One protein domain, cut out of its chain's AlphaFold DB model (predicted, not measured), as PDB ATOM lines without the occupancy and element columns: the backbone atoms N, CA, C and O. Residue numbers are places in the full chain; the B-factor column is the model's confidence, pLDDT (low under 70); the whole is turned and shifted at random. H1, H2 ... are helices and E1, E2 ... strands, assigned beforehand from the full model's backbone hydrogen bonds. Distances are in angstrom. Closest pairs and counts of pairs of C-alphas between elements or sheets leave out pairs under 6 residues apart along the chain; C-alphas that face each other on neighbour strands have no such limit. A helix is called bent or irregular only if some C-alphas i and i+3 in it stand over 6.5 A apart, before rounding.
ATOM      1  N   ILE A 179     103.798 -14.107  34.262       44.09
ATOM      2  CA  ILE A 179     103.243 -13.289  33.165       44.09
ATOM      3  C   ILE A 179     104.380 -12.755  32.292       44.09
ATOM      4  O   ILE A 179     105.225 -11.998  32.764       44.09
ATOM      5  N   GLU A 180     104.397 -13.146  31.017       40.22
ATOM      6  CA  GLU A 180     105.488 -12.799  30.089       40.22
ATOM      7  C   GLU A 180     105.161 -11.614  29.156       40.22
ATOM      8  O   GLU A 180     106.077 -10.992  28.623       40.22
ATOM      9  N   ASN A 181     103.880 -11.288  28.927       44.44
ATOM     10  CA  ASN A 181     103.461 -10.139  28.109       44.44
ATOM     11  C   ASN A 181     101.943  -9.883  28.221       44.44
ATOM     12  O   ASN A 181     101.175 -10.843  28.268       44.44
ATOM     13  N   SER A 182     101.510  -8.618  28.199       41.62
ATOM     14  CA  SER A 182     100.094  -8.210  28.168       41.62
ATOM     15  C   SER A 182      99.806  -7.365  26.920       41.62
ATOM     16  O   SER A 182      99.671  -6.145  26.962       41.62
ATOM     17  N   GLN A 183      99.724  -8.018  25.762       41.41
ATOM     18  CA  GLN A 183      99.321  -7.364  24.514       41.41
ATOM     19  C   GLN A 183      98.198  -8.160  23.839       41.41
ATOM     20  O   GLN A 183      98.218  -9.386  23.815       41.41
ATOM     21  N   ASN A 184      97.214  -7.447  23.282       43.12
ATOM     22  CA  ASN A 184      96.103  -7.998  22.491       43.12
ATOM     23  C   ASN A 184      95.190  -9.015  23.215       43.12
ATOM     24  O   ASN A 184      94.840 -10.044  22.639       43.12
ATOM     25  N   ASN A 185      94.746  -8.714  24.443       41.47
ATOM     26  CA  ASN A 185      93.773  -9.528  25.210       41.47
ATOM     27  C   ASN A 185      94.232 -10.968  25.501       41.47
ATOM     28  O   ASN A 185      93.418 -11.861  25.737       41.47
ATOM     29  N   ILE A 186      95.538 -11.198  25.462       40.34
ATOM     30  CA  ILE A 186      96.154 -12.494  25.682       40.34
ATOM     31  C   ILE A 186      97.079 -12.361  26.886       40.34
ATOM     32  O   ILE A 186      97.987 -11.529  26.876       40.34
ATOM     33  N   ILE A 187      96.854 -13.195  27.902       43.72
ATOM     34  CA  ILE A 187      97.839 -13.427  28.956       43.72
ATOM     35  C   ILE A 187      98.474 -14.782  28.688       43.72
ATOM     36  O   ILE A 187      97.793 -15.799  28.536       43.72
ATOM     37  N   ARG A 188      99.802 -14.782  28.616       45.47
ATOM     38  CA  ARG A 188     100.589 -16.010  28.550       45.47
ATOM     39  C   ARG A 188     101.031 -16.394  29.947       45.47
ATOM     40  O   ARG A 188     101.678 -15.600  30.628       45.47
ATOM     41  N   TYR A 189     100.673 -17.613  30.315       43.34
ATOM     42  CA  TYR A 189     101.048 -18.272  31.550       43.34
ATOM     43  C   TYR A 189     102.154 -19.269  31.226       43.34
ATOM     44  O   TYR A 189     102.079 -19.979  30.220       43.34
ATOM     45  N   ILE A 190     103.177 -19.323  32.072       44.38
ATOM     46  CA  ILE A 190     104.181 -20.385  32.039       44.38
ATOM     47  C   ILE A 190     103.916 -21.281  33.238       44.38
ATOM     48  O   ILE A 190     104.047 -20.822  34.374       44.38
ATOM     49  N   TYR A 191     103.536 -22.525  32.962       43.84
ATOM     50  CA  TYR A 191     103.337 -23.561  33.965       43.84
ATOM     51  C   TYR A 191     104.676 -24.234  34.305       43.84
ATOM     52  O   TYR A 191     105.671 -24.098  33.589       43.84
ATOM     53  N   ARG A 192     104.719 -24.933  35.444       38.00
ATOM     54  CA  ARG A 192     105.943 -25.507  36.035       38.00
ATOM     55  C   ARG A 192     106.623 -26.575  35.167       38.00
ATOM     56  O   ARG A 192     107.824 -26.787  35.285       38.00
ATOM     57  N   ASP A 193     105.868 -27.210  34.279       44.38
ATOM     58  CA  ASP A 193     106.344 -28.150  33.254       44.38
ATOM     59  C   ASP A 193     107.055 -27.459  32.073       44.38
ATOM     60  O   ASP A 193     107.555 -28.124  31.167       44.38
ATOM     61  N   GLY A 194     107.121 -26.125  32.078       44.53
ATOM     62  CA  GLY A 194     107.621 -25.332  30.962       44.53
ATOM     63  C   GLY A 194     106.584 -25.133  29.856       44.53
ATOM     64  O   GLY A 194     106.893 -24.474  28.859       44.53
ATOM     65  N   GLU A 195     105.354 -25.641  30.017       41.50
ATOM     66  CA  GLU A 195     104.276 -25.387  29.074       41.50
ATOM     67  C   GLU A 195     103.864 -23.922  29.141       41.50
ATOM     68  O   GLU A 195     103.385 -23.393  30.151       41.50
ATOM     69  N   LYS A 196     104.006 -23.253  27.999       49.00
ATOM     70  CA  LYS A 196     103.389 -21.956  27.778       49.00
ATOM     71  C   LYS A 196     101.942 -22.200  27.389       49.00
ATOM     72  O   LYS A 196     101.685 -22.718  26.303       49.00
ATOM     73  N   ARG A 197     100.997 -21.796  28.236       50.97
ATOM     74  CA  ARG A 197      99.584 -21.774  27.849       50.97
ATOM     75  C   ARG A 197      99.141 -20.346  27.628       50.97
ATOM     76  O   ARG A 197      99.405 -19.435  28.414       50.97
ATOM     77  N   GLU A 198      98.474 -20.162  26.504       46.84
ATOM     78  CA  GLU A 198      97.893 -18.895  26.124       46.84
ATOM     79  C   GLU A 198      96.434 -18.892  26.568       46.84
ATOM     80  O   GLU A 198      95.630 -19.670  26.056       46.84
ATOM     81  N   ILE A 199      96.083 -18.024  27.515       41.69
ATOM     82  CA  ILE A 199      94.678 -17.751  27.793       41.69
ATOM     83  C   ILE A 199      94.334 -16.471  27.047       41.69
ATOM     84  O   ILE A 199      94.824 -15.379  27.354       41.69
ATOM     85  N   ARG A 200      93.467 -16.608  26.043       39.53
ATOM     86  CA  ARG A 200      92.715 -15.465  25.535       39.53
ATOM     87  C   ARG A 200      91.743 -15.058  26.621       39.53
ATOM     88  O   ARG A 200      90.751 -15.750  26.834       39.53
ATOM     89  N   LEU A 201      92.027 -13.939  27.279       36.12
ATOM     90  CA  LEU A 201      91.090 -13.363  28.223       36.12
ATOM     91  C   LEU A 201      89.819 -13.015  27.463       36.12
ATOM     92  O   LEU A 201      89.809 -12.168  26.564       36.12
ATOM     93  N   THR A 202      88.727 -13.668  27.834       35.97
ATOM     94  CA  THR A 202      87.406 -13.186  27.439       35.97
ATOM     95  C   THR A 202      86.969 -12.072  28.393       35.97
ATOM     96  O   THR A 202      87.523 -11.920  29.481       35.97
ATOM     97  N   TYR A 203      85.971 -11.279  27.977       34.38
ATOM     98  CA  TYR A 203      85.407 -10.062  28.607       34.38
ATOM     99  C   TYR A 203      85.367 -10.037  30.156       34.38
ATOM    100  O   TYR A 203      85.361  -8.962  30.746       34.38
ATOM    101  N   ARG A 204      85.312 -11.199  30.823       38.12
ATOM    102  CA  ARG A 204      85.138 -11.346  32.274       38.12
ATOM    103  C   ARG A 204      86.433 -11.566  33.067       38.12
ATOM    104  O   ARG A 204      86.424 -11.301  34.256       38.12
ATOM    105  N   GLU A 205      87.533 -12.032  32.481       41.28
ATOM    106  CA  GLU A 205      88.630 -12.642  33.266       41.28
ATOM    107  C   GLU A 205      89.716 -11.664  33.751       41.28
ATOM    108  O   GLU A 205      90.372 -11.942  34.747       41.28
ATOM    109  N   GLY A 206      89.891 -10.508  33.099       43.59
ATOM    110  CA  GLY A 206      90.986  -9.573  33.411       43.59
ATOM    111  C   GLY A 206      90.721  -8.559  34.533       43.59
ATOM    112  O   GLY A 206      91.656  -7.934  35.002       43.59
ATOM    113  N   ALA A 207      89.470  -8.356  34.946       47.78
ATOM    114  CA  ALA A 207      89.106  -7.375  35.987       47.78
ATOM    115  C   ALA A 207      88.060  -7.898  36.988       47.78
ATOM    116  O   ALA A 207      87.642  -7.159  37.880       47.78
ATOM    117  N   TYR A 208      87.569  -9.116  36.726       56.53
ATOM    118  CA  TYR A 208      86.337  -9.753  37.197       56.53
ATOM    119  C   TYR A 208      85.398  -8.848  38.007       56.53
ATOM    120  O   TYR A 208      85.242  -8.958  39.223       56.53
ATOM    121  N   SER A 209      84.752  -7.948  37.266       57.88
ATOM    122  CA  SER A 209      83.698  -7.060  37.737       57.88
ATOM    123  C   SER A 209      82.528  -7.114  36.743       57.88
ATOM    124  O   SER A 209      82.780  -7.176  35.534       57.88
ATOM    125  N   PRO A 210      81.259  -7.123  37.201       58.94
ATOM    126  CA  PRO A 210      80.125  -7.522  36.360       58.94
ATOM    127  C   PRO A 210      79.820  -6.577  35.184       58.94
ATOM    128  O   PRO A 210      79.197  -7.007  34.214       58.94
ATOM    129  N   GLU A 211      80.259  -5.312  35.244       64.56
ATOM    130  CA  GLU A 211      79.869  -4.255  34.287       64.56
ATOM    131  C   GLU A 211      81.054  -3.507  33.618       64.56
ATOM    132  O   GLU A 211      80.872  -2.437  33.035       64.56
ATOM    133  N   VAL A 212      82.284  -4.041  33.652       55.25
ATOM    134  CA  VAL A 212      83.469  -3.375  33.052       55.25
ATOM    135  C   VAL A 212      83.586  -3.622  31.542       55.25
ATOM    136  O   VAL A 212      83.505  -4.759  31.091       55.25
ATOM    137  N   LYS A 213      83.855  -2.570  30.750       58.25
ATOM    138  CA  LYS A 213      84.106  -2.646  29.292       58.25
ATOM    139  C   LYS A 213      85.472  -3.283  28.960       58.25
ATOM    140  O   LYS A 213      86.445  -3.040  29.667       58.25
ATOM    141  N   ILE A 214      85.588  -3.984  27.818       45.31
ATOM    142  CA  ILE A 214      86.815  -4.709  27.375       45.31
ATOM    143  C   ILE A 214      88.088  -3.868  27.479       45.31
ATOM    144  O   ILE A 214      89.063  -4.303  28.082       45.31
ATOM    145  N   GLY A 215      88.085  -2.671  26.882       48.97
ATOM    146  CA  GLY A 215      89.283  -1.829  26.806       48.97
ATOM    147  C   GLY A 215      89.803  -1.372  28.171       48.97
ATOM    148  O   GLY A 215      90.973  -1.020  28.290       48.97
ATOM    149  N   ASP A 216      88.955  -1.408  29.199       55.19
ATOM    150  CA  ASP A 216      89.340  -1.076  30.564       55.19
ATOM    151  C   ASP A 216      89.651  -2.320  31.400       55.19
ATOM    152  O   ASP A 216      90.542  -2.265  32.239       55.19
ATOM    153  N   ALA A 217      89.008  -3.463  31.128       48.28
ATOM    154  CA  ALA A 217      89.307  -4.725  31.807       48.28
ATOM    155  C   ALA A 217      90.751  -5.198  31.570       48.28
ATOM    156  O   ALA A 217      91.395  -5.722  32.473       48.28
ATOM    157  N   VAL A 218      91.287  -4.966  30.368       48.94
ATOM    158  CA  VAL A 218      92.669  -5.329  29.995       48.94
ATOM    159  C   VAL A 218      93.706  -4.540  30.796       48.94
ATOM    160  O   VAL A 218      94.783  -5.054  31.079       48.94
ATOM    161  N   LYS A 219      93.375  -3.314  31.220       55.53
ATOM    162  CA  LYS A 219      94.251  -2.476  32.058       55.53
ATOM    163  C   LYS A 219      94.310  -2.947  33.514       55.53
ATOM    164  O   LYS A 219      95.114  -2.430  34.277       55.53
ATOM    165  N   CYS A 220      93.437  -3.875  33.900       54.12
ATOM    166  CA  CYS A 220      93.238  -4.299  35.282       54.12
ATOM    167  C   CYS A 220      93.739  -5.718  35.559       54.12
ATOM    168  O   CYS A 220      93.594  -6.194  36.679       54.12
ATOM    169  N   ALA A 221      94.317  -6.399  34.568       55.44
ATOM    170  CA  ALA A 221      94.673  -7.805  34.682       55.44
ATOM    171  C   ALA A 221      95.986  -8.014  35.444       55.44
ATOM    172  O   ALA A 221      97.016  -8.347  34.862       55.44
ATOM    173  N   ASN A 222      95.917  -7.838  36.763       56.47
ATOM    174  CA  ASN A 222      96.976  -8.212  37.691       56.47
ATOM    175  C   ASN A 222      96.618  -9.542  38.366       56.47
ATOM    176  O   ASN A 222      95.493  -9.690  38.851       56.47
ATOM    177  N   PRO A 223      97.532 -10.525  38.410       57.91
ATOM    178  CA  PRO A 223      97.268 -11.794  39.072       57.91
ATOM    179  C   PRO A 223      96.973 -11.533  40.552       57.91
ATOM    180  O   PRO A 223      97.679 -10.769  41.207       57.91
ATOM    181  N   ILE A 224      95.907 -12.149  41.062       59.75
ATOM    182  CA  ILE A 224      95.581 -12.100  42.485       59.75
ATOM    183  C   ILE A 224      96.444 -13.146  43.172       59.75
ATOM    184  O   ILE A 224      96.345 -14.334  42.874       59.75
ATOM    185  N   ASN A 225      97.280 -12.701  44.093       58.56
ATOM    186  CA  ASN A 225      98.135 -13.577  44.858       58.56
ATOM    187  C   ASN A 225      97.402 -14.086  46.099       58.56
ATOM    188  O   ASN A 225      97.275 -13.384  47.105       58.56
ATOM    189  N   THR A 226      96.920 -15.320  46.014       53.03
ATOM    190  CA  THR A 226      96.387 -16.053  47.154       53.03
ATOM    191  C   THR A 226      97.528 -16.689  47.926       53.03
ATOM    192  O   THR A 226      97.987 -17.770  47.577       53.03
ATOM    193  N   ILE A 227      97.935 -16.032  49.013       56.81
ATOM    194  CA  ILE A 227      98.691 -16.668  50.102       56.81
ATOM    195  C   ILE A 227      98.035 -18.027  50.404       56.81
ATOM    196  O   ILE A 227      96.805 -18.098  50.387       56.81
ATOM    197  N   ASP A 228      98.809 -19.067  50.743       60.12
ATOM    198  CA  ASP A 228      98.341 -20.455  50.971       60.12
ATOM    199  C   ASP A 228      97.225 -20.621  52.039       60.12
ATOM    200  O   ASP A 228      96.712 -21.707  52.274       60.12
ATOM    201  N   LEU A 229      96.787 -19.525  52.656       61.66
ATOM    202  CA  LEU A 229      95.676 -19.409  53.599       61.66
ATOM    203  C   LEU A 229      94.317 -19.132  52.937       61.66
ATOM    204  O   LEU A 229      93.267 -19.301  53.569       61.66
ATOM    205  N   PHE A 230      94.325 -18.679  51.684       71.50
ATOM    206  CA  PHE A 230      93.137 -18.260  50.956       71.50
ATOM    207  C   PHE A 230      93.007 -18.963  49.608       71.50
ATOM    208  O   PHE A 230      93.971 -19.452  49.029       71.50
ATOM    209  N   TYR A 231      91.787 -18.964  49.091       75.50
ATOM    210  CA  TYR A 231      91.491 -19.223  47.692       75.50
ATOM    211  C   TYR A 231      90.456 -18.213  47.196       75.50
ATOM    212  O   TYR A 231      89.755 -17.566  47.983       75.50
ATOM    213  N   ILE A 232      90.368 -18.066  45.878       76.88
ATOM    214  CA  ILE A 232      89.373 -17.214  45.235       76.88
ATOM    215  C   ILE A 232      88.234 -18.075  44.702       76.88
ATOM    216  O   ILE A 232      88.440 -18.979  43.896       76.88
ATOM    217  N   GLU A 233      87.015 -17.752  45.114       78.75
ATOM    218  CA  GLU A 233      85.791 -18.324  44.569       78.75
ATOM    219  C   GLU A 233      85.160 -17.347  43.569       78.75
ATOM    220  O   GLU A 233      84.942 -16.170  43.861       78.75
ATOM    221  N   LYS A 234      84.850 -17.826  42.367       72.38
ATOM    222  CA  LYS A 234      84.204 -17.018  41.329       72.38
ATOM    223  C   LYS A 234      82.695 -16.941  41.588       72.38
ATOM    224  O   LYS A 234      82.031 -17.970  41.614       72.38
ATOM    225  N   SER A 235      82.142 -15.733  41.714       73.56
ATOM    226  CA  SER A 235      80.694 -15.504  41.896       73.56
ATOM    227  C   SER A 235      80.131 -14.512  40.875       73.56
ATOM    228  O   SER A 235      80.890 -13.821  40.208       73.56
ATOM    229  N   GLU A 236      78.812 -14.357  40.763       74.88
ATOM    230  CA  GLU A 236      78.210 -13.333  39.885       74.88
ATOM    231  C   GLU A 236      78.590 -11.885  40.257       74.88
ATOM    232  O   GLU A 236      78.504 -10.991  39.421       74.88
ATOM    233  N   ARG A 237      79.040 -11.660  41.499       77.75
ATOM    234  CA  ARG A 237      79.401 -10.343  42.042       77.75
ATOM    235  C   ARG A 237      80.889 -10.029  41.942       77.75
ATOM    236  O   ARG A 237      81.267  -8.886  42.143       77.75
ATOM    237  N   GLY A 238      81.738 -11.010  41.660       72.81
ATOM    238  CA  GLY A 238      83.182 -10.818  41.707       72.81
ATOM    239  C   GLY A 238      83.929 -12.015  42.290       72.81
ATOM    240  O   GLY A 238      83.343 -13.074  42.553       72.81
ATOM    241  N   TYR A 239      85.237 -11.843  42.461       81.56
ATOM    242  CA  TYR A 239      86.116 -12.827  43.073       81.56
ATOM    243  C   TYR A 239      85.965 -12.731  44.583       81.56
ATOM    244  O   TYR A 239      86.308 -11.713  45.174       81.56
ATOM    245  N   ILE A 240      85.426 -13.775  45.199       84.62
ATOM    246  CA  ILE A 240      85.221 -13.829  46.639       84.62
ATOM    247  C   ILE A 240      86.446 -14.469  47.279       84.62
ATOM    248  O   ILE A 240      86.764 -15.621  46.987       84.62
ATOM    249  N   LEU A 241      87.114 -13.744  48.171       86.62
ATOM    250  CA  LEU A 241      88.187 -14.301  48.986       86.62
ATOM    251  C   LEU A 241      87.592 -15.241  50.036       86.62
ATOM    252  O   LEU A 241      86.736 -14.848  50.836       86.62
ATOM    253  N   LYS A 242      88.057 -16.488  50.039       82.50
ATOM    254  CA  LYS A 242      87.675 -17.515  51.007       82.50
ATOM    255  C   LYS A 242      88.912 -17.997  51.744       82.50
ATOM    256  O   LYS A 242      89.953 -18.210  51.135       82.50
ATOM    257  N   SER A 243      88.794 -18.185  53.052       76.06
ATOM    258  CA  SER A 243      89.823 -18.883  53.821       76.06
ATOM    259  C   SER A 243      89.706 -20.392  53.616       76.06
ATOM    260  O   SER A 243      88.588 -20.912  53.544       76.06
ATOM    261  N   LYS A 244      90.848 -21.085  53.544       68.00
ATOM    262  CA  LYS A 244      90.902 -22.553  53.437       68.00
ATOM    263  C   LYS A 244      90.321 -23.268  54.656       68.00
ATOM    264  O   LYS A 244      89.685 -24.300  54.498       68.00
ATOM    265  N   ASP A 245      90.437 -22.667  55.834       62.69
ATOM    266  CA  ASP A 245      89.926 -23.221  57.091       62.69
ATOM    267  C   ASP A 245      88.433 -22.901  57.327       62.69
ATOM    268  O   ASP A 245      87.921 -23.030  58.436       62.69
ATOM    269  N   GLU A 246      87.731 -22.399  56.303       62.53
ATOM    270  CA  GLU A 246      86.323 -21.969  56.325       62.53
ATOM    271  C   GLU A 246      85.944 -20.913  57.382       62.53
ATOM    272  O   GLU A 246      84.768 -20.537  57.484       62.53
ATOM    273  N   TYR A 247      86.906 -20.368  58.131       61.94
ATOM    274  CA  TYR A 247      86.656 -19.296  59.086       61.94
ATOM    275  C   TYR A 247      86.091 -18.070  58.357       61.94
ATOM    276  O   TYR A 247      86.743 -17.419  57.544       61.94
ATOM    277  N   GLN A 248      84.838 -17.753  58.657       74.62
ATOM    278  CA  GLN A 248      84.156 -16.548  58.199       74.62
ATOM    279  C   GLN A 248      83.901 -15.663  59.411       74.62
ATOM    280  O   GLN A 248      83.609 -16.173  60.496       74.62
ATOM    281  N   PHE A 249      83.983 -14.345  59.232       87.06
ATOM    282  CA  PHE A 249      83.613 -13.383  60.268       87.06
ATOM    283  C   PHE A 249      82.109 -13.470  60.517       87.06
ATOM    284  O   PHE A 249      81.330 -12.840  59.808       87.06
ATOM    285  N   ILE A 250      81.706 -14.279  61.493       89.25
ATOM    286  CA  ILE A 250      80.314 -14.482  61.891       89.25
ATOM    287  C   ILE A 250      80.020 -13.632  63.123       89.25
ATOM    288  O   ILE A 250      80.755 -13.650  64.117       89.25
ATOM    289  N   PHE A 251      78.899 -12.917  63.068       89.38
ATOM    290  CA  PHE A 251      78.473 -12.001  64.116       89.38
ATOM    291  C   PHE A 251      77.391 -12.606  64.999       89.38
ATOM    292  O   PHE A 251      76.515 -13.370  64.566       89.38
ATOM    293  N   ASN A 252      77.411 -12.178  66.257       88.00
ATOM    294  CA  ASN A 252      76.312 -12.400  67.179       88.00
ATOM    295  C   ASN A 252      75.055 -11.652  66.709       88.00
ATOM    296  O   ASN A 252      75.108 -10.697  65.927       88.00
ATOM    297  N   LYS A 253      73.893 -12.108  67.182       85.44
ATOM    298  CA  LYS A 253      72.605 -11.465  66.892       85.44
ATOM    299  C   LYS A 253      72.660  -9.988  67.300       85.44
ATOM    300  O   LYS A 253      73.138  -9.693  68.392       85.44
ATOM    301  N   ASN A 254      72.154  -9.084  66.456       85.00
ATOM    302  CA  ASN A 254      72.131  -7.637  66.713       85.00
ATOM    303  C   ASN A 254      73.495  -6.979  67.032       85.00
ATOM    304  O   ASN A 254      73.509  -5.869  67.562       85.00
ATOM    305  N   SER A 255      74.625  -7.623  66.725       88.38
ATOM    306  CA  SER A 255      75.967  -7.072  66.955       88.38
ATOM    307  C   SER A 255      76.711  -6.858  65.636       88.38
ATOM    308  O   SER A 255      76.463  -7.543  64.632       88.38
ATOM    309  N   TYR A 256      77.609  -5.876  65.664       90.88
ATOM    310  CA  TYR A 256      78.582  -5.579  64.622       90.88
ATOM    311  C   TYR A 256      80.027  -5.656  65.128       90.88
ATOM    312  O   TYR A 256      80.936  -5.328  64.375       90.88
ATOM    313  N   ASP A 257      80.240  -6.102  66.366       89.56
ATOM    314  CA  ASP A 257      81.568  -6.161  66.962       89.56
ATOM    315  C   ASP A 257      82.336  -7.352  66.393       89.56
ATOM    316  O   ASP A 257      81.864  -8.498  66.417       89.56
ATOM    317  N   VAL A 258      83.534  -7.088  65.876       88.12
ATOM    318  CA  VAL A 258      84.446  -8.148  65.456       88.12
ATOM    319  C   VAL A 258      84.940  -8.882  66.699       88.12
ATOM    320  O   VAL A 258      85.556  -8.304  67.591       88.12
ATOM    321  N   ARG A 259      84.669 -10.187  66.761       87.19
ATOM    322  CA  ARG A 259      85.061 -11.032  67.894       87.19
ATOM    323  C   ARG A 259      86.580 -11.226  67.922       87.19
ATOM    324  O   ARG A 259      87.195 -11.429  66.878       87.19
ATOM    325  N   GLN A 260      87.174 -11.219  69.118       81.88
ATOM    326  CA  GLN A 260      88.629 -11.335  69.308       81.88
ATOM    327  C   GLN A 260      89.211 -12.635  68.731       81.88
ATOM    328  O   GLN A 260      90.341 -12.630  68.246       81.88
ATOM    329  N   GLU A 261      88.432 -13.720  68.706       82.62
ATOM    330  CA  GLU A 261      88.809 -14.996  68.078       82.62
ATOM    331  C   GLU A 261      89.166 -14.855  66.587       82.62
ATOM    332  O   GLU A 261      89.936 -15.649  66.056       82.62
ATOM    333  N   TYR A 262      88.679 -13.807  65.915       86.69
ATOM    334  CA  TYR A 262      89.009 -13.526  64.522       86.69
ATOM    335  C   TYR A 262      90.280 -12.693  64.329       86.69
ATOM    336  O   TYR A 262      90.568 -12.302  63.200       86.69
ATOM    337  N   SER A 263      91.057 -12.417  65.381       78.00
ATOM    338  CA  SER A 263      92.282 -11.607  65.265       78.00
ATOM    339  C   SER A 263      93.285 -12.214  64.279       78.00
ATOM    340  O   SER A 263      93.806 -11.495  63.432       78.00
ATOM    341  N   ASN A 264      93.476 -13.538  64.305       72.00
ATOM    342  CA  ASN A 264      94.370 -14.222  63.361       72.00
ATOM    343  C   ASN A 264      93.850 -14.116  61.922       72.00
ATOM    344  O   ASN A 264      94.598 -13.779  61.012       72.00
ATOM    345  N   MET A 265      92.547 -14.320  61.705       82.31
ATOM    346  CA  MET A 265      91.950 -14.150  60.377       82.31
ATOM    347  C   MET A 265      92.088 -12.709  59.872       82.31
ATOM    348  O   MET A 265      92.412 -12.487  58.711       82.31
ATOM    349  N   MET A 266      91.855 -11.722  60.737       85.31
ATOM    350  CA  MET A 266      91.989 -10.306  60.395       85.31
ATOM    351  C   MET A 266      93.421  -9.976  59.972       85.31
ATOM    352  O   MET A 266      93.626  -9.306  58.962       85.31
ATOM    353  N   GLN A 267      94.399 -10.505  60.708       75.31
ATOM    354  CA  GLN A 267      95.805 -10.394  60.353       75.31
ATOM    355  C   GLN A 267      96.080 -11.022  58.984       75.31
ATOM    356  O   GLN A 267      96.678 -10.363  58.139       75.31
ATOM    357  N   ASN A 268      95.583 -12.236  58.726       76.44
ATOM    358  CA  ASN A 268      95.747 -12.927  57.442       76.44
ATOM    359  C   ASN A 268      95.153 -12.119  56.280       76.44
ATOM    360  O   ASN A 268      95.769 -12.022  55.221       76.44
ATOM    361  N   VAL A 269      93.981 -11.503  56.471       85.19
ATOM    362  CA  VAL A 269      93.396 -10.614  55.457       85.19
ATOM    363  C   VAL A 269      94.275  -9.378  55.251       85.19
ATOM    364  O   VAL A 269      94.521  -9.014  54.105       85.19
ATOM    365  N   GLY A 270      94.815  -8.778  56.318       81.69
ATOM    366  CA  GLY A 270      95.796  -7.690  56.223       81.69
ATOM    367  C   GLY A 270      97.019  -8.079  55.388       81.69
ATOM    368  O   GLY A 270      97.376  -7.367  54.453       81.69
ATOM    369  N   MET A 271      97.575  -9.273  55.617       71.12
ATOM    370  CA  MET A 271      98.671  -9.808  54.802       71.12
ATOM    371  C   MET A 271      98.294  -9.948  53.334       71.12
ATOM    372  O   MET A 271      99.076  -9.603  52.453       71.12
ATOM    373  N   PHE A 272      97.100 -10.474  53.062       78.06
ATOM    374  CA  PHE A 272      96.617 -10.620  51.699       78.06
ATOM    375  C   PHE A 272      96.480  -9.251  51.022       78.06
ATOM    376  O   PHE A 272      96.859  -9.111  49.863       78.06
ATOM    377  N   ILE A 273      96.020  -8.222  51.739       83.38
ATOM    378  CA  ILE A 273      95.956  -6.845  51.233       83.38
ATOM    379  C   ILE A 273      97.370  -6.287  50.981       83.38
ATOM    380  O   ILE A 273      97.605  -5.704  49.918       83.38
ATOM    381  N   ASP A 274      98.311  -6.484  51.907       73.00
ATOM    382  CA  ASP A 274      99.707  -6.031  51.794       73.00
ATOM    383  C   ASP A 274     100.436  -6.671  50.609       73.00
ATOM    384  O   ASP A 274     101.138  -5.988  49.864       73.00
ATOM    385  N   ALA A 275     100.247  -7.978  50.425       64.38
ATOM    386  CA  ALA A 275     100.858  -8.763  49.358       64.38
ATOM    387  C   ALA A 275     100.235  -8.491  47.979       64.38
ATOM    388  O   ALA A 275     100.731  -8.977  46.966       64.38
ATOM    389  N   ASN A 276      99.142  -7.730  47.934       70.56
ATOM    390  CA  ASN A 276      98.419  -7.413  46.716       70.56
ATOM    391  C   ASN A 276      98.148  -5.902  46.609       70.56
ATOM    392  O   ASN A 276      96.980  -5.521  46.571       70.56
ATOM    393  N   PRO A 277      99.168  -5.024  46.576       73.69
ATOM    394  CA  PRO A 277      99.030  -3.574  46.776       73.69
ATOM    395  C   PRO A 277      98.047  -2.869  45.828       73.69
ATOM    396  O   PRO A 277      97.442  -1.869  46.210       73.69
ATOM    397  N   ASP A 278      97.839  -3.417  44.631       74.56
ATOM    398  CA  ASP A 278      96.993  -2.816  43.594       74.56
ATOM    399  C   ASP A 278      95.509  -3.215  43.695       74.56
ATOM    400  O   ASP A 278      94.665  -2.681  42.973       74.56
ATOM    401  N   LEU A 279      95.169  -4.156  44.584       81.62
ATOM    402  CA  LEU A 279      93.800  -4.654  44.714       81.62
ATOM    403  C   LEU A 279      92.941  -3.757  45.610       81.62
ATOM    404  O   LEU A 279      93.401  -3.177  46.596       81.62
ATOM    405  N   TYR A 280      91.654  -3.717  45.304       86.69
ATOM    406  CA  TYR A 280      90.602  -3.126  46.115       86.69
ATOM    407  C   TYR A 280      89.750  -4.237  46.721       86.69
ATOM    408  O   TYR A 280      89.543  -5.287  46.114       86.69
ATOM    409  N   PHE A 281      89.234  -3.984  47.915       89.88
ATOM    410  CA  PHE A 281      88.493  -4.942  48.718       89.88
ATOM    411  C   PHE A 281      87.131  -4.374  49.038       89.88
ATOM    412  O   PHE A 281      87.021  -3.397  49.773       89.88
ATOM    413  N   VAL A 282      86.082  -5.002  48.530       91.62
ATOM    414  CA  VAL A 282      84.733  -4.721  49.004       91.62
ATOM    415  C   VAL A 282      84.442  -5.654  50.164       91.62
ATOM    416  O   VAL A 282      84.443  -6.872  50.001       91.62
ATOM    417  N   VAL A 283      84.204  -5.078  51.337       94.00
ATOM    418  CA  VAL A 283      83.782  -5.820  52.524       94.00
ATOM    419  C   VAL A 283      82.266  -5.762  52.559       94.00
ATOM    420  O   VAL A 283      81.676  -4.714  52.814       94.00
ATOM    421  N   GLU A 284      81.633  -6.885  52.266       93.56
ATOM    422  CA  GLU A 284      80.187  -7.010  52.187       93.56
ATOM    423  C   GLU A 284      79.653  -7.563  53.505       93.56
ATOM    424  O   GLU A 284      79.936  -8.696  53.889       93.56
ATOM    425  N   GLY A 285      78.875  -6.761  54.221       93.56
ATOM    426  CA  GLY A 285      78.150  -7.211  55.394       93.56
ATOM    427  C   GLY A 285      76.806  -7.820  55.024       93.56
ATOM    428  O   GLY A 285      76.075  -7.278  54.193       93.56
ATOM    429  N   HIS A 286      76.449  -8.906  55.705       91.06
ATOM    430  CA  HIS A 286      75.176  -9.605  55.538       91.06
ATOM    431  C   HIS A 286      74.470  -9.804  56.888       91.06
ATOM    432  O   HIS A 286      75.100  -9.814  57.956       91.06
ATOM    433  N   SER A 287      73.148  -9.963  56.859       87.44
ATOM    434  CA  SER A 287      72.310 -10.267  58.021       87.44
ATOM    435  C   SER A 287      71.406 -11.471  57.784       87.44
ATOM    436  O   SER A 287      71.249 -11.968  56.672       87.44
ATOM    437  N   ASN A 288      70.823 -11.964  58.874       83.75
ATOM    438  CA  ASN A 288      69.823 -13.019  58.829       83.75
ATOM    439  C   ASN A 288      68.406 -12.390  58.779       83.75
ATOM    440  O   ASN A 288      68.141 -11.497  59.589       83.75
ATOM    441  N   PRO A 289      67.507 -12.863  57.892       75.94
ATOM    442  CA  PRO A 289      66.164 -12.302  57.677       75.94
ATOM    443  C   PRO A 289      65.184 -12.506  58.846       75.94
ATOM    444  O   PRO A 289      64.248 -11.729  59.017       75.94
ATOM    445  N   ILE A 290      65.358 -13.564  59.646       68.00
ATOM    446  CA  ILE A 290      64.401 -13.984  60.689       68.00
ATOM    447  C   ILE A 290      64.664 -13.277  62.018       68.00
ATOM    448  O   ILE A 290      63.758 -13.051  62.823       68.00
ATOM    449  N   THR A 291      65.909 -12.887  62.272       58.38
ATOM    450  CA  THR A 291      66.194 -11.966  63.366       58.38
ATOM    451  C   THR A 291      65.704 -10.578  62.980       58.38
ATOM    452  O   THR A 291      65.944 -10.140  61.862       58.38
ATOM    453  N   SER A 292      65.086  -9.842  63.906       51.81
ATOM    454  CA  SER A 292      64.811  -8.402  63.782       51.81
ATOM    455  C   SER A 292      66.102  -7.555  63.740       51.81
ATOM    456  O   SER A 292      66.151  -6.475  64.322       51.81
ATOM    457  N   ASP A 293      67.131  -8.036  63.031       51.25
ATOM    458  CA  ASP A 293      68.349  -7.347  62.595       51.25
ATOM    459  C   ASP A 293      67.994  -6.128  61.695       51.25
ATOM    460  O   ASP A 293      68.894  -5.407  61.284       51.25
ATOM    461  N   LYS A 294      66.696  -5.820  61.482       50.75
ATOM    462  CA  LYS A 294      66.127  -4.529  61.029       50.75
ATOM    463  C   LYS A 294      66.407  -3.361  61.996       50.75
ATOM    464  O   LYS A 294      65.534  -2.550  62.296       50.75
ATOM    465  N   LYS A 295      67.634  -3.239  62.492       56.66
ATOM    466  CA  LYS A 295      68.199  -1.912  62.716       56.66
ATOM    467  C   LYS A 295      68.842  -1.557  61.388       56.66
ATOM    468  O   LYS A 295      69.835  -2.185  61.029       56.66
ATOM    469  N   GLU A 296      68.231  -0.620  60.663       65.75
ATOM    470  CA  GLU A 296      68.773  -0.074  59.414       65.75
ATOM    471  C   GLU A 296      70.297   0.080  59.556       65.75
ATOM    472  O   GLU A 296      70.785   0.548  60.598       65.75
ATOM    473  N   TYR A 297      71.050  -0.369  58.549       81.06
ATOM    474  CA  TYR A 297      72.511  -0.299  58.495       81.06
ATOM    475  C   TYR A 297      73.308  -1.317  59.329       81.06
ATOM    476  O   TYR A 297      74.526  -1.166  59.431       81.06
ATOM    477  N   LEU A 298      72.713  -2.348  59.947       87.44
ATOM    478  CA  LEU A 298      73.495  -3.304  60.756       87.44
ATOM    479  C   LEU A 298      74.537  -4.072  59.927       87.44
ATOM    480  O   LEU A 298      75.678  -4.235  60.363       87.44
ATOM    481  N   SER A 299      74.165  -4.518  58.729       91.38
ATOM    482  CA  SER A 299      75.093  -5.176  57.810       91.38
ATOM    483  C   SER A 299      76.240  -4.240  57.403       91.38
ATOM    484  O   SER A 299      77.408  -4.613  57.496       91.38
ATOM    485  N   TYR A 300      75.935  -2.980  57.088       92.00
ATOM    486  CA  TYR A 300      76.941  -1.955  56.803       92.00
ATOM    487  C   TYR A 300      77.862  -1.678  58.001       92.00
ATOM    488  O   TYR A 300      79.075  -1.574  57.837       92.00
ATOM    489  N   LYS A 301      77.321  -1.628  59.226       90.88
ATOM    490  CA  LYS A 301      78.111  -1.455  60.455       90.88
ATOM    491  C   LYS A 301      79.095  -2.598  60.683       90.88
ATOM    492  O   LYS A 301      80.199  -2.334  61.142       90.88
ATOM    493  N   ARG A 302      78.742  -3.841  60.331       92.75
ATOM    494  CA  ARG A 302      79.671  -4.989  60.380       92.75
ATOM    495  C   ARG A 302      80.854  -4.778  59.438       92.75
ATOM    496  O   ARG A 302      82.001  -4.923  59.852       92.75
ATOM    497  N   ALA A 303      80.577  -4.388  58.194       93.94
ATOM    498  CA  ALA A 303      81.618  -4.101  57.210       93.94
ATOM    499  C   ALA A 303      82.505  -2.918  57.635       93.94
ATOM    500  O   ALA A 303      83.729  -2.969  57.508       93.94
ATOM    501  N   LEU A 304      81.900  -1.863  58.187       91.56
ATOM    502  CA  LEU A 304      82.620  -0.700  58.695       91.56
ATOM    503  C   LEU A 304      83.476  -1.042  59.922       91.56
ATOM    504  O   LEU A 304      84.629  -0.630  59.974       91.56
ATOM    505  N   SER A 305      82.948  -1.824  60.867       92.38
ATOM    506  CA  SER A 305      83.690  -2.269  62.051       92.38
ATOM    507  C   SER A 305      84.908  -3.097  61.656       92.38
ATOM    508  O   SER A 305      85.997  -2.828  62.144       92.38
ATOM    509  N   PHE A 306      84.771  -4.021  60.700       93.62
ATOM    510  CA  PHE A 306      85.926  -4.716  60.126       93.62
ATOM    511  C   PHE A 306      86.944  -3.741  59.530       93.62
ATOM    512  O   PHE A 306      88.130  -3.843  59.823       93.62
ATOM    513  N   SER A 307      86.474  -2.781  58.727       90.62
ATOM    514  CA  SER A 307      87.340  -1.802  58.056       90.62
ATOM    515  C   SER A 307      88.107  -0.926  59.049       90.62
ATOM    516  O   SER A 307      89.200  -0.482  58.739       90.62
ATOM    517  N   GLN A 308      87.552  -0.678  60.237       86.94
ATOM    518  CA  GLN A 308      88.226   0.039  61.322       86.94
ATOM    519  C   GLN A 308      89.186  -0.869  62.096       86.94
ATOM    520  O   GLN A 308      90.296  -0.467  62.423       86.94
ATOM    521  N   GLU A 309      88.771  -2.100  62.387       88.62
ATOM    522  CA  GLU A 309      89.565  -3.058  63.156       88.62
ATOM    523  C   GLU A 309      90.811  -3.526  62.409       88.62
ATOM    524  O   GLU A 309      91.844  -3.751  63.035       88.62
ATOM    525  N   ILE A 310      90.742  -3.674  61.085       88.00
ATOM    526  CA  ILE A 310      91.886  -4.105  60.279       88.00
ATOM    527  C   ILE A 310      93.000  -3.054  60.214       88.00
ATOM    528  O   ILE A 310      94.158  -3.412  60.002       88.00
ATOM    529  N   GLU A 311      92.693  -1.782  60.496       83.06
ATOM    530  CA  GLU A 311      93.691  -0.705  60.524       83.06
ATOM    531  C   GLU A 311      94.784  -0.953  61.576       83.06
ATOM    532  O   GLU A 311      95.889  -0.417  61.473       83.06
ATOM    533  N   LYS A 312      94.532  -1.829  62.566       78.12
ATOM    534  CA  LYS A 312      95.554  -2.278  63.528       78.12
ATOM    535  C   LYS A 312      96.732  -3.029  62.892       78.12
ATOM    536  O   LYS A 312      97.780  -3.146  63.524       78.12
ATOM    537  N   TYR A 313      96.564  -3.524  61.665       74.75
ATOM    538  CA  TYR A 313      97.573  -4.291  60.929       74.75
ATOM    539  C   TYR A 313      98.240  -3.499  59.798       74.75
ATOM    540  O   TYR A 313      99.341  -3.850  59.393       74.75
ATOM    541  N   GLY A 314      97.634  -2.402  59.340       74.69
ATOM    542  CA  GLY A 314      98.161  -1.563  58.264       74.69
ATOM    543  C   GLY A 314      97.171  -0.467  57.876       74.69
ATOM    544  O   GLY A 314      96.077  -0.420  58.418       74.69
ATOM    545  N   ASN A 315      97.549   0.422  56.957       78.50
ATOM    546  CA  ASN A 315      96.662   1.485  56.475       78.50
ATOM    547  C   ASN A 315      95.988   1.062  55.165       78.50
ATOM    548  O   ASN A 315      96.625   1.026  54.107       78.50
ATOM    549  N   TYR A 316      94.693   0.763  55.235       84.56
ATOM    550  CA  TYR A 316      93.914   0.208  54.128       84.56
ATOM    551  C   TYR A 316      92.713   1.080  53.746       84.56
ATOM    552  O   TYR A 316      91.929   0.709  52.867       84.56
ATOM    553  N   MET A 317      92.597   2.273  54.336       74.06
ATOM    554  CA  MET A 317      91.464   3.198  54.187       74.06
ATOM    555  C   MET A 317      91.098   3.557  52.740       74.06
ATOM    556  O   MET A 317      89.943   3.882  52.460       74.06
ATOM    557  N   ASN A 318      92.064   3.517  51.818       82.19
ATOM    558  CA  ASN A 318      91.849   3.826  50.398       82.19
ATOM    559  C   ASN A 318      91.577   2.587  49.535       82.19
ATOM    560  O   ASN A 318      91.329   2.708  48.338       82.19
ATOM    561  N   ARG A 319      91.639   1.397  50.134       87.00
ATOM    562  CA  ARG A 319      91.557   0.110  49.441       87.00
ATOM    563  C   ARG A 319      90.368  -0.724  49.893       87.00
ATOM    564  O   ARG A 319      89.920  -1.569  49.128       87.00
ATOM    565  N   ILE A 320      89.836  -0.464  51.087       91.06
ATOM    566  CA  ILE A 320      88.668  -1.151  51.636       91.06
ATOM    567  C   ILE A 320      87.392  -0.324  51.433       91.06
ATOM    568  O   ILE A 320      87.325   0.866  51.736       91.06
ATOM    569  N   ILE A 321      86.355  -0.988  50.929       91.31
ATOM    570  CA  ILE A 321      85.064  -0.424  50.547       91.31
ATOM    571  C   ILE A 321      83.973  -1.185  51.315       91.31
ATOM    572  O   ILE A 321      83.573  -2.269  50.892       91.31
ATOM    573  N   PRO A 322      83.483  -0.665  52.453       93.62
ATOM    574  CA  PRO A 322      82.434  -1.333  53.216       93.62
ATOM    575  C   PRO A 322      81.057  -1.133  52.570       93.62
ATOM    576  O   PRO A 322      80.663  -0.001  52.290       93.62
ATOM    577  N   LEU A 323      80.300  -2.218  52.393       93.44
ATOM    578  CA  LEU A 323      78.913  -2.210  51.912       93.44
ATOM    579  C   LEU A 323      78.023  -3.105  52.781       93.44
ATOM    580  O   LEU A 323      78.473  -4.128  53.293       93.44
ATOM    581  N   GLY A 324      76.751  -2.734  52.940       92.44
ATOM    582  CA  GLY A 324      75.751  -3.523  53.668       92.44
ATOM    583  C   GLY A 324      74.650  -4.059  52.759       92.44
ATOM    584  O   GLY A 324      73.979  -3.283  52.082       92.44
ATOM    585  N   TYR A 325      74.450  -5.376  52.748       91.00
ATOM    586  CA  TYR A 325      73.433  -6.045  51.926       91.00
ATOM    587  C   TYR A 325      72.229  -6.543  52.718       91.00
ATOM    588  O   TYR A 325      71.293  -7.067  52.119       91.00
ATOM    589  N   ASP A 326      72.247  -6.402  54.041       87.25
ATOM    590  CA  ASP A 326      71.256  -6.989  54.939       87.25
ATOM    591  C   ASP A 326      70.969  -8.459  54.570       87.25
ATOM    592  O   ASP A 326      71.898  -9.258  54.427       87.25
ATOM    593  N   ASP A 327      69.699  -8.826  54.411       85.19
ATOM    594  CA  ASP A 327      69.231 -10.164  54.059       85.19
ATOM    595  C   ASP A 327      69.034 -10.374  52.547       85.19
ATOM    596  O   ASP A 327      68.563 -11.431  52.127       85.19
ATOM    597  N   LYS A 328      69.450  -9.411  51.709       87.25
ATOM    598  CA  LYS A 328      69.284  -9.465  50.244       87.25
ATOM    599  C   LYS A 328      70.100 -10.580  49.585       87.25
ATOM    600  O   LYS A 328      69.798 -10.970  48.461       87.25
ATOM    601  N   ILE A 329      71.148 -11.069  50.256       87.31
ATOM    602  CA  ILE A 329      72.050 -12.113  49.749       87.31
ATOM    603  C   ILE A 329      72.254 -13.185  50.827       87.31
ATOM    604  O   ILE A 329      73.114 -13.073  51.712       87.31
ATOM    605  N   LEU A 330      71.461 -14.251  50.724       86.88
ATOM    606  CA  LEU A 330      71.536 -15.417  51.599       86.88
ATOM    607  C   LEU A 330      72.496 -16.457  51.021       86.88
ATOM    608  O   LEU A 330      72.435 -16.778  49.838       86.88
ATOM    609  N   ARG A 331      73.367 -16.999  51.875       86.06
ATOM    610  CA  ARG A 331      74.240 -18.135  51.530       86.06
ATOM    611  C   ARG A 331      73.706 -19.451  52.078       86.06
ATOM    612  O   ARG A 331      73.937 -20.508  51.503       86.06
ATOM    613  N   TYR A 332      73.016 -19.369  53.204       87.75
ATOM    614  CA  TYR A 332      72.413 -20.491  53.900       87.75
ATOM    615  C   TYR A 332      70.903 -20.282  54.001       87.75
ATOM    616  O   TYR A 332      70.396 -19.195  53.708       87.75
ATOM    617  N   ASP A 333      70.197 -21.298  54.486       87.31
ATOM    618  CA  ASP A 333      68.782 -21.214  54.831       87.31
ATOM    619  C   ASP A 333      68.472 -19.987  55.709       87.31
ATOM    620  O   ASP A 333      69.295 -19.526  56.501       87.31
ATOM    621  N   ALA A 334      67.276 -19.415  55.553       82.81
ATOM    622  CA  ALA A 334      66.903 -18.132  56.158       82.81
ATOM    623  C   ALA A 334      67.067 -18.097  57.694       82.81
ATOM    624  O   ALA A 334      67.330 -17.049  58.275       82.81
ATOM    625  N   THR A 335      66.965 -19.242  58.363       82.81
ATOM    626  CA  THR A 335      67.147 -19.433  59.814       82.81
ATOM    627  C   THR A 335      68.612 -19.501  60.246       82.81
ATOM    628  O   THR A 335      68.903 -19.374  61.436       82.81
ATOM    629  N   ASN A 336      69.556 -19.652  59.317       87.50
ATOM    630  CA  ASN A 336      70.950 -19.891  59.651       87.50
ATOM    631  C   ASN A 336      71.645 -18.653  60.204       87.50
ATOM    632  O   ASN A 336      71.757 -17.615  59.540       87.50
ATOM    633  N   TYR A 337      72.215 -18.771  61.398       86.75
ATOM    634  CA  TYR A 337      72.960 -17.673  62.000       86.75
ATOM    635  C   TYR A 337      74.219 -17.298  61.203       86.75
ATOM    636  O   TYR A 337      74.645 -16.144  61.270       86.75
ATOM    637  N   LYS A 338      74.774 -18.226  60.406       90.12
ATOM    638  CA  LYS A 338      75.930 -17.978  59.532       90.12
ATOM    639  C   LYS A 338      75.632 -16.984  58.405       90.12
ATOM    640  O   LYS A 338      76.561 -16.486  57.786       90.12
ATOM    641  N   ASN A 339      74.366 -16.630  58.160       88.69
ATOM    642  CA  ASN A 339      74.038 -15.524  57.257       88.69
ATOM    643  C   ASN A 339      74.470 -14.151  57.814       88.69
ATOM    644  O   ASN A 339      74.647 -13.219  57.034       88.69
ATOM    645  N   ARG A 340      74.723 -14.025  59.127       90.62
ATOM    646  CA  ARG A 340      75.321 -12.831  59.753       90.62
ATOM    647  C   ARG A 340      76.839 -12.845  59.575       90.62
ATOM    648  O   ARG A 340      77.561 -13.185  60.510       90.62
ATOM    649  N   ARG A 341      77.313 -12.526  58.374       92.56
ATOM    650  CA  ARG A 341      78.716 -12.713  57.974       92.56
ATOM    651  C   ARG A 341      79.306 -11.508  57.247       92.56
ATOM    652  O   ARG A 341      78.555 -10.628  56.822       92.56
ATOM    653  N   LEU A 342      80.626 -11.527  57.067       94.12
ATOM    654  CA  LEU A 342      81.297 -10.769  56.008       94.12
ATOM    655  C   LEU A 342      81.637 -11.662  54.820       94.12
ATOM    656  O   LEU A 342      81.991 -12.831  54.992       94.12
ATOM    657  N   GLU A 343      81.595 -11.069  53.637       92.50
ATOM    658  CA  GLU A 343      82.241 -11.572  52.431       92.50
ATOM    659  C   GLU A 343      83.203 -10.512  51.886       92.50
ATOM    660  O   GLU A 343      83.024  -9.315  52.107       92.50
ATOM    661  N   PHE A 344      84.263 -10.962  51.220       91.75
ATOM    662  CA  PHE A 344      85.320 -10.094  50.711       91.75
ATOM    663  C   PHE A 344      85.379 -10.236  49.199       91.75
ATOM    664  O   PHE A 344      85.793 -11.283  48.703       91.75
ATOM    665  N   VAL A 345      84.970  -9.203  48.469       89.75
ATOM    666  CA  VAL A 345      85.127  -9.157  47.013       89.75
ATOM    667  C   VAL A 345      86.448  -8.488  46.685       89.75
ATOM    668  O   VAL A 345      86.711  -7.366  47.116       89.75
ATOM    669  N   VAL A 346      87.268  -9.169  45.900       86.62
ATOM    670  CA  VAL A 346      88.577  -8.697  45.463       86.62
ATOM    671  C   VAL A 346      88.453  -8.140  44.050       86.62
ATOM    672  O   VAL A 346      87.984  -8.826  43.142       86.62
ATOM    673  N   LEU A 347      88.869  -6.889  43.866       83.81
ATOM    674  CA  LEU A 347      88.762  -6.153  42.609       83.81
ATOM    675  C   LEU A 347      90.133  -5.624  42.200       83.81
ATOM    676  O   LEU A 347      90.851  -5.050  43.010       83.81
ATOM    677  N   GLN A 348      90.503  -5.787  40.933       76.88
ATOM    678  CA  GLN A 348      91.894  -5.582  40.514       76.88
ATOM    679  C   GLN A 348      92.272  -4.127  40.200       76.88
ATOM    680  O   GLN A 348      93.442  -3.826  40.000       76.88
ATOM    681  N   CYS A 349      91.297  -3.218  40.127       75.00
ATOM    682  CA  CYS A 349      91.544  -1.818  39.789       75.00
ATOM    683  C   CYS A 349      90.337  -0.926  40.116       75.00
ATOM    684  O   CYS A 349      89.213  -1.398  40.303       75.00
ATOM    685  N   GLN A 350      90.532   0.394  40.057       79.88
ATOM    686  CA  GLN A 350      89.471   1.380  40.291       79.88
ATOM    687  C   GLN A 350      88.325   1.300  39.264       79.88
ATOM    688  O   GLN A 350      87.169   1.562  39.599       79.88
ATOM    689  N   VAL A 351      88.599   0.900  38.015       78.62
ATOM    690  CA  VAL A 351      87.527   0.694  37.025       78.62
ATOM    691  C   VAL A 351      86.657  -0.509  37.399       78.62
ATOM    692  O   VAL A 351      85.433  -0.429  37.300       78.62
ATOM    693  N   ALA A 352      87.268  -1.589  37.899       79.69
ATOM    694  CA  ALA A 352      86.558  -2.754  38.417       79.69
ATOM    695  C   ALA A 352      85.695  -2.393  39.625       79.69
ATOM    696  O   ALA A 352      84.541  -2.817  39.683       79.69
ATOM    697  N   VAL A 353      86.207  -1.539  40.518       84.69
ATOM    698  CA  VAL A 353      85.429  -0.949  41.617       84.69
ATOM    699  C   VAL A 353      84.203  -0.220  41.088       84.69
ATOM    700  O   VAL A 353      83.097  -0.501  41.537       84.69
ATOM    701  N   LYS A 354      84.362   0.677  40.112       82.81
ATOM    702  CA  LYS A 354      83.226   1.420  39.554       82.81
ATOM    703  C   LYS A 354      82.179   0.491  38.932       82.81
ATOM    704  O   LYS A 354      81.009   0.613  39.269       82.81
ATOM    705  N   GLY A 355      82.599  -0.453  38.088       81.62
ATOM    706  CA  GLY A 355      81.683  -1.418  37.467       81.62
ATOM    707  C   GLY A 355      80.976  -2.306  38.494       81.62
ATOM    708  O   GLY A 355      79.791  -2.594  38.362       81.62
ATOM    709  N   TYR A 356      81.673  -2.681  39.567       86.31
ATOM    710  CA  TYR A 356      81.084  -3.448  40.655       86.31
ATOM    711  C   TYR A 356      80.033  -2.606  41.387       86.31
ATOM    712  O   TYR A 356      78.916  -3.062  41.607       86.31
ATOM    713  N   LEU A 357      80.369  -1.355  41.717       87.06
ATOM    714  CA  LEU A 357      79.474  -0.421  42.391       87.06
ATOM    715  C   LEU A 357      78.210  -0.146  41.562       87.06
ATOM    716  O   LEU A 357      77.110  -0.152  42.118       87.06
ATOM    717  N   ASP A 358      78.346   0.063  40.254       85.69
ATOM    718  CA  ASP A 358      77.216   0.269  39.342       85.69
ATOM    719  C   ASP A 358      76.299  -0.973  39.303       85.69
ATOM    720  O   ASP A 358      75.084  -0.847  39.515       85.69
ATOM    721  N   TYR A 359      76.888  -2.173  39.206       86.25
ATOM    722  CA  TYR A 359      76.164  -3.444  39.262       86.25
ATOM    723  C   TYR A 359      75.374  -3.604  40.559       86.25
ATOM    724  O   TYR A 359      74.162  -3.843  40.536       86.25
ATOM    725  N   VAL A 360      76.027  -3.462  41.714       87.50
ATOM    726  CA  VAL A 360      75.367  -3.747  42.993       87.50
ATOM    727  C   VAL A 360      74.343  -2.685  43.361       87.50
ATOM    728  O   VAL A 360      73.324  -3.007  43.972       87.50
ATOM    729  N   LYS A 361      74.534  -1.433  42.927       87.69
ATOM    730  CA  LYS A 361      73.509  -0.391  43.047       87.69
ATOM    731  C   LYS A 361      72.238  -0.798  42.309       87.69
ATOM    732  O   LYS A 361      71.155  -0.728  42.887       87.69
ATOM    733  N   LYS A 362      72.386  -1.234  41.055       87.81
ATOM    734  CA  LYS A 362      71.274  -1.623  40.184       87.81
ATOM    735  C   LYS A 362      70.506  -2.835  40.720       87.81
ATOM    736  O   LYS A 362      69.284  -2.841  40.627       87.81
ATOM    737  N   HIS A 363      71.202  -3.832  41.269       87.12
ATOM    738  CA  HIS A 363      70.584  -5.116  41.627       87.12
ATOM    739  C   HIS A 363      70.220  -5.246  43.110       87.12
ATOM    740  O   HIS A 363      69.244  -5.916  43.431       87.12
ATOM    741  N   TYR A 364      70.966  -4.605  44.014       87.75
ATOM    742  CA  TYR A 364      70.789  -4.797  45.459       87.75
ATOM    743  C   TYR A 364      70.614  -3.492  46.239       87.75
ATOM    744  O   TYR A 364      70.084  -3.528  47.348       87.75
ATOM    745  N   SER A 365      71.036  -2.340  45.700       88.12
ATOM    746  CA  SER A 365      71.012  -1.045  46.405       88.12
ATOM    747  C   SER A 365      71.575  -1.150  47.838       88.12
ATOM    748  O   SER A 365      70.819  -0.986  48.801       88.12
ATOM    749  N   PRO A 366      72.861  -1.521  48.004       89.69
ATOM    750  CA  PRO A 366      73.449  -1.745  49.318       89.69
ATOM    751  C   PRO A 366      73.639  -0.441  50.098       89.69
ATOM    752  O   PRO A 366      73.896   0.629  49.533       89.69
ATOM    753  N   ASP A 367      73.589  -0.559  51.418       89.12
ATOM    754  CA  ASP A 367      73.952   0.505  52.341       89.12
ATOM    755  C   ASP A 367      75.440   0.860  52.216       89.12
ATOM    756  O   ASP A 367      76.283   0.016  51.904       89.12
ATOM    757  N   GLY A 368      75.773   2.130  52.460       83.00
ATOM    758  CA  GLY A 368      77.140   2.650  52.336       83.00
ATOM    759  C   GLY A 368      77.526   3.134  50.934       83.00
ATOM    760  O   GLY A 368      78.440   3.950  50.812       83.00
ATOM    761  N   TYR A 369      76.788   2.750  49.882       81.62
ATOM    762  CA  TYR A 369      77.089   3.126  48.489       81.62
ATOM    763  C   TYR A 369      77.259   4.646  48.287       81.62
ATOM    764  O   TYR A 369      78.236   5.110  47.693       81.62
ATOM    765  N   ASN A 370      76.334   5.450  48.825       66.38
ATOM    766  CA  ASN A 370      76.332   6.909  48.647       66.38
ATOM    767  C   ASN A 370      77.500   7.618  49.357       66.38
ATOM    768  O   ASN A 370      77.890   8.715  48.952       66.38
ATOM    769  N   VAL A 371      78.065   7.001  50.399       63.12
ATOM    770  CA  VAL A 371      79.235   7.521  51.127       63.12
ATOM    771  C   VAL A 371      80.509   7.344  50.288       63.12
ATOM    772  O   VAL A 371      81.411   8.178  50.343       63.12
ATOM    773  N   LEU A 372      80.559   6.301  49.456       57.47
ATOM    774  CA  LEU A 372      81.734   5.894  48.680       57.47
ATOM    775  C   LEU A 372      81.819   6.555  47.299       57.47
ATOM    776  O   LEU A 372      82.910   6.901  46.851       57.47
ATOM    777  N   TYR A 373      80.683   6.820  46.642       51.47
ATOM    778  CA  TYR A 373      80.662   7.433  45.303       51.47
ATOM    779  C   TYR A 373      81.284   8.844  45.257       51.47
ATOM    780  O   TYR A 373      81.719   9.303  44.203       51.47
ATOM    781  N   LYS A 374      81.368   9.533  46.405       47.19
ATOM    782  CA  LYS A 374      82.049  10.834  46.533       47.19
ATOM    783  C   LYS A 374      83.578  10.739  46.630       47.19
ATOM    784  O   LYS A 374      84.222  11.752  46.415       47.19
TER     785      LYS A 374
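What this domain is: This is residues 179 to 374 of the 377 residues of an uncharacterized protein of Brachyspira aalborgi (UniProt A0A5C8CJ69). What is the overall picture? A strongly twisted sheet of five strands stands between helices, with H2 and H3 over one face and H4 over the other, while a small sheet of three strands, E1 to E3, lies off at one end of the long axis. This makes three layers, helices on both faces of a sheet, with the small sheet apart from the five strands. What is printed, and in which order? The printed part has 196 residues with five named helices and eight named strands, along the chain E1 E2 E3 H1 E4 E5 H2 E6 H3 E7 E8 H4 H5, and its class is mixed, helices and strands. The large sheet runs E4, E5, E8, E6, E7 and is mixed; the small one runs E1, E2, E3 and is antiparallel. What is its size? It is compact, with a radius of gyration of the C-alphas of 17.3 A, and its elongated outline spans 54 by 35 by 33 A.

How they stand to each other: How do the strands of the largest sheet pair? The inner strand E8, residues 342 to 347, has as antiparallel neighbours E6, residues 280 to 285, with N 282 and O 345 at 2.8 A, and E5, residues 238 to 243, with N 241 and O 344 at 2.8 A, both within hydrogen-bond range. E5 forms a hairpin with the edge strand E4, residues 230 to 235, where N 233 and O 240 are 2.8 A apart. E6 has the other edge strand, E7, residues 320 to 324, as parallel neighbour, with N 283 and O 321 at 2.9 A. Which helices are on this sheet? H3, residues 298 to 312, lies over E6 and E7 at a height over the sheet of 8.2 A, and its closest C-alphas to E7 are those of Tyr 300 and Gly 324, 3.7 A. H2, residues 260 to 274, is on the same face at a height of 7.9 A, and its residues 266 to 270 only just touch H3, with 3 pairs of C-alphas within 8 A, the closest those of Met 266 and Ile 310 at 6.2 A. H4, residues 350 to 363, is on the opposite face over E8 and E6 at a height of 9.3 A, and H5, residues 369 to 372, only grazes the sheet. What of the small sheet? E1, residues 179 to 183, E2, residues 186 to 190, and E3, residues 196 to 200, form a meander, each strand the antiparallel neighbour of the one before. N 187 and O 199 of E2 and E3 are 3.0 A apart, while E1 and E2 have no N and O pair within hydrogen-bond range. H1, residues 214 to 220, only grazes this sheet, and touches residues 351 to 352 of H4 at a steep tilt of 59 degrees, the closest C-alphas being those of Asp 216 and Val 351, 6.9 A. How does the chain cross over, and how do the helix backbones stand? E5, H2, E6 form a split strand-helix-strand unit, two strands running the same way with E8 between them, and E6, H3, E7 a strand-helix-strand unit of parallel neighbours, both crossovers right-handed. Every O i to N i+4 pair is within hydrogen-bond range in H4, against 9 of 11 in H2 and in H3 and 1 of 3 in H1, which has 3 of 4 O i to N i+3 pairs within range; H5 is too short for an O i to N i+4 pair.

Where its parts are: Where are the anchor points? E1 begins at C-alpha 179, (103.243, -13.289, 33.165), and H5 ends at C-alpha 372, (81.734, 5.894, 48.680). How long are the longer elements? From first to last C-alpha H3 measures 22.3 A, H2 21.4 A, H4 20.0 A and E6 16.1 A. H2 is irregular: C-alphas 261 and 264 are 7.3 A apart.

The domain as a whole: How far does it reach? The two C-alphas farthest apart are those of Gly 194 and Ser 292, 56.5 A, and the printed part has no cut. Which links are long? They are E3 to H1, E5 to H2, E6 to H3 and E7 to E8. Where is confidence low? The mean pLDDT of the printed part is 72.9, and 68 residues are under 70, among them residues 179 to 229.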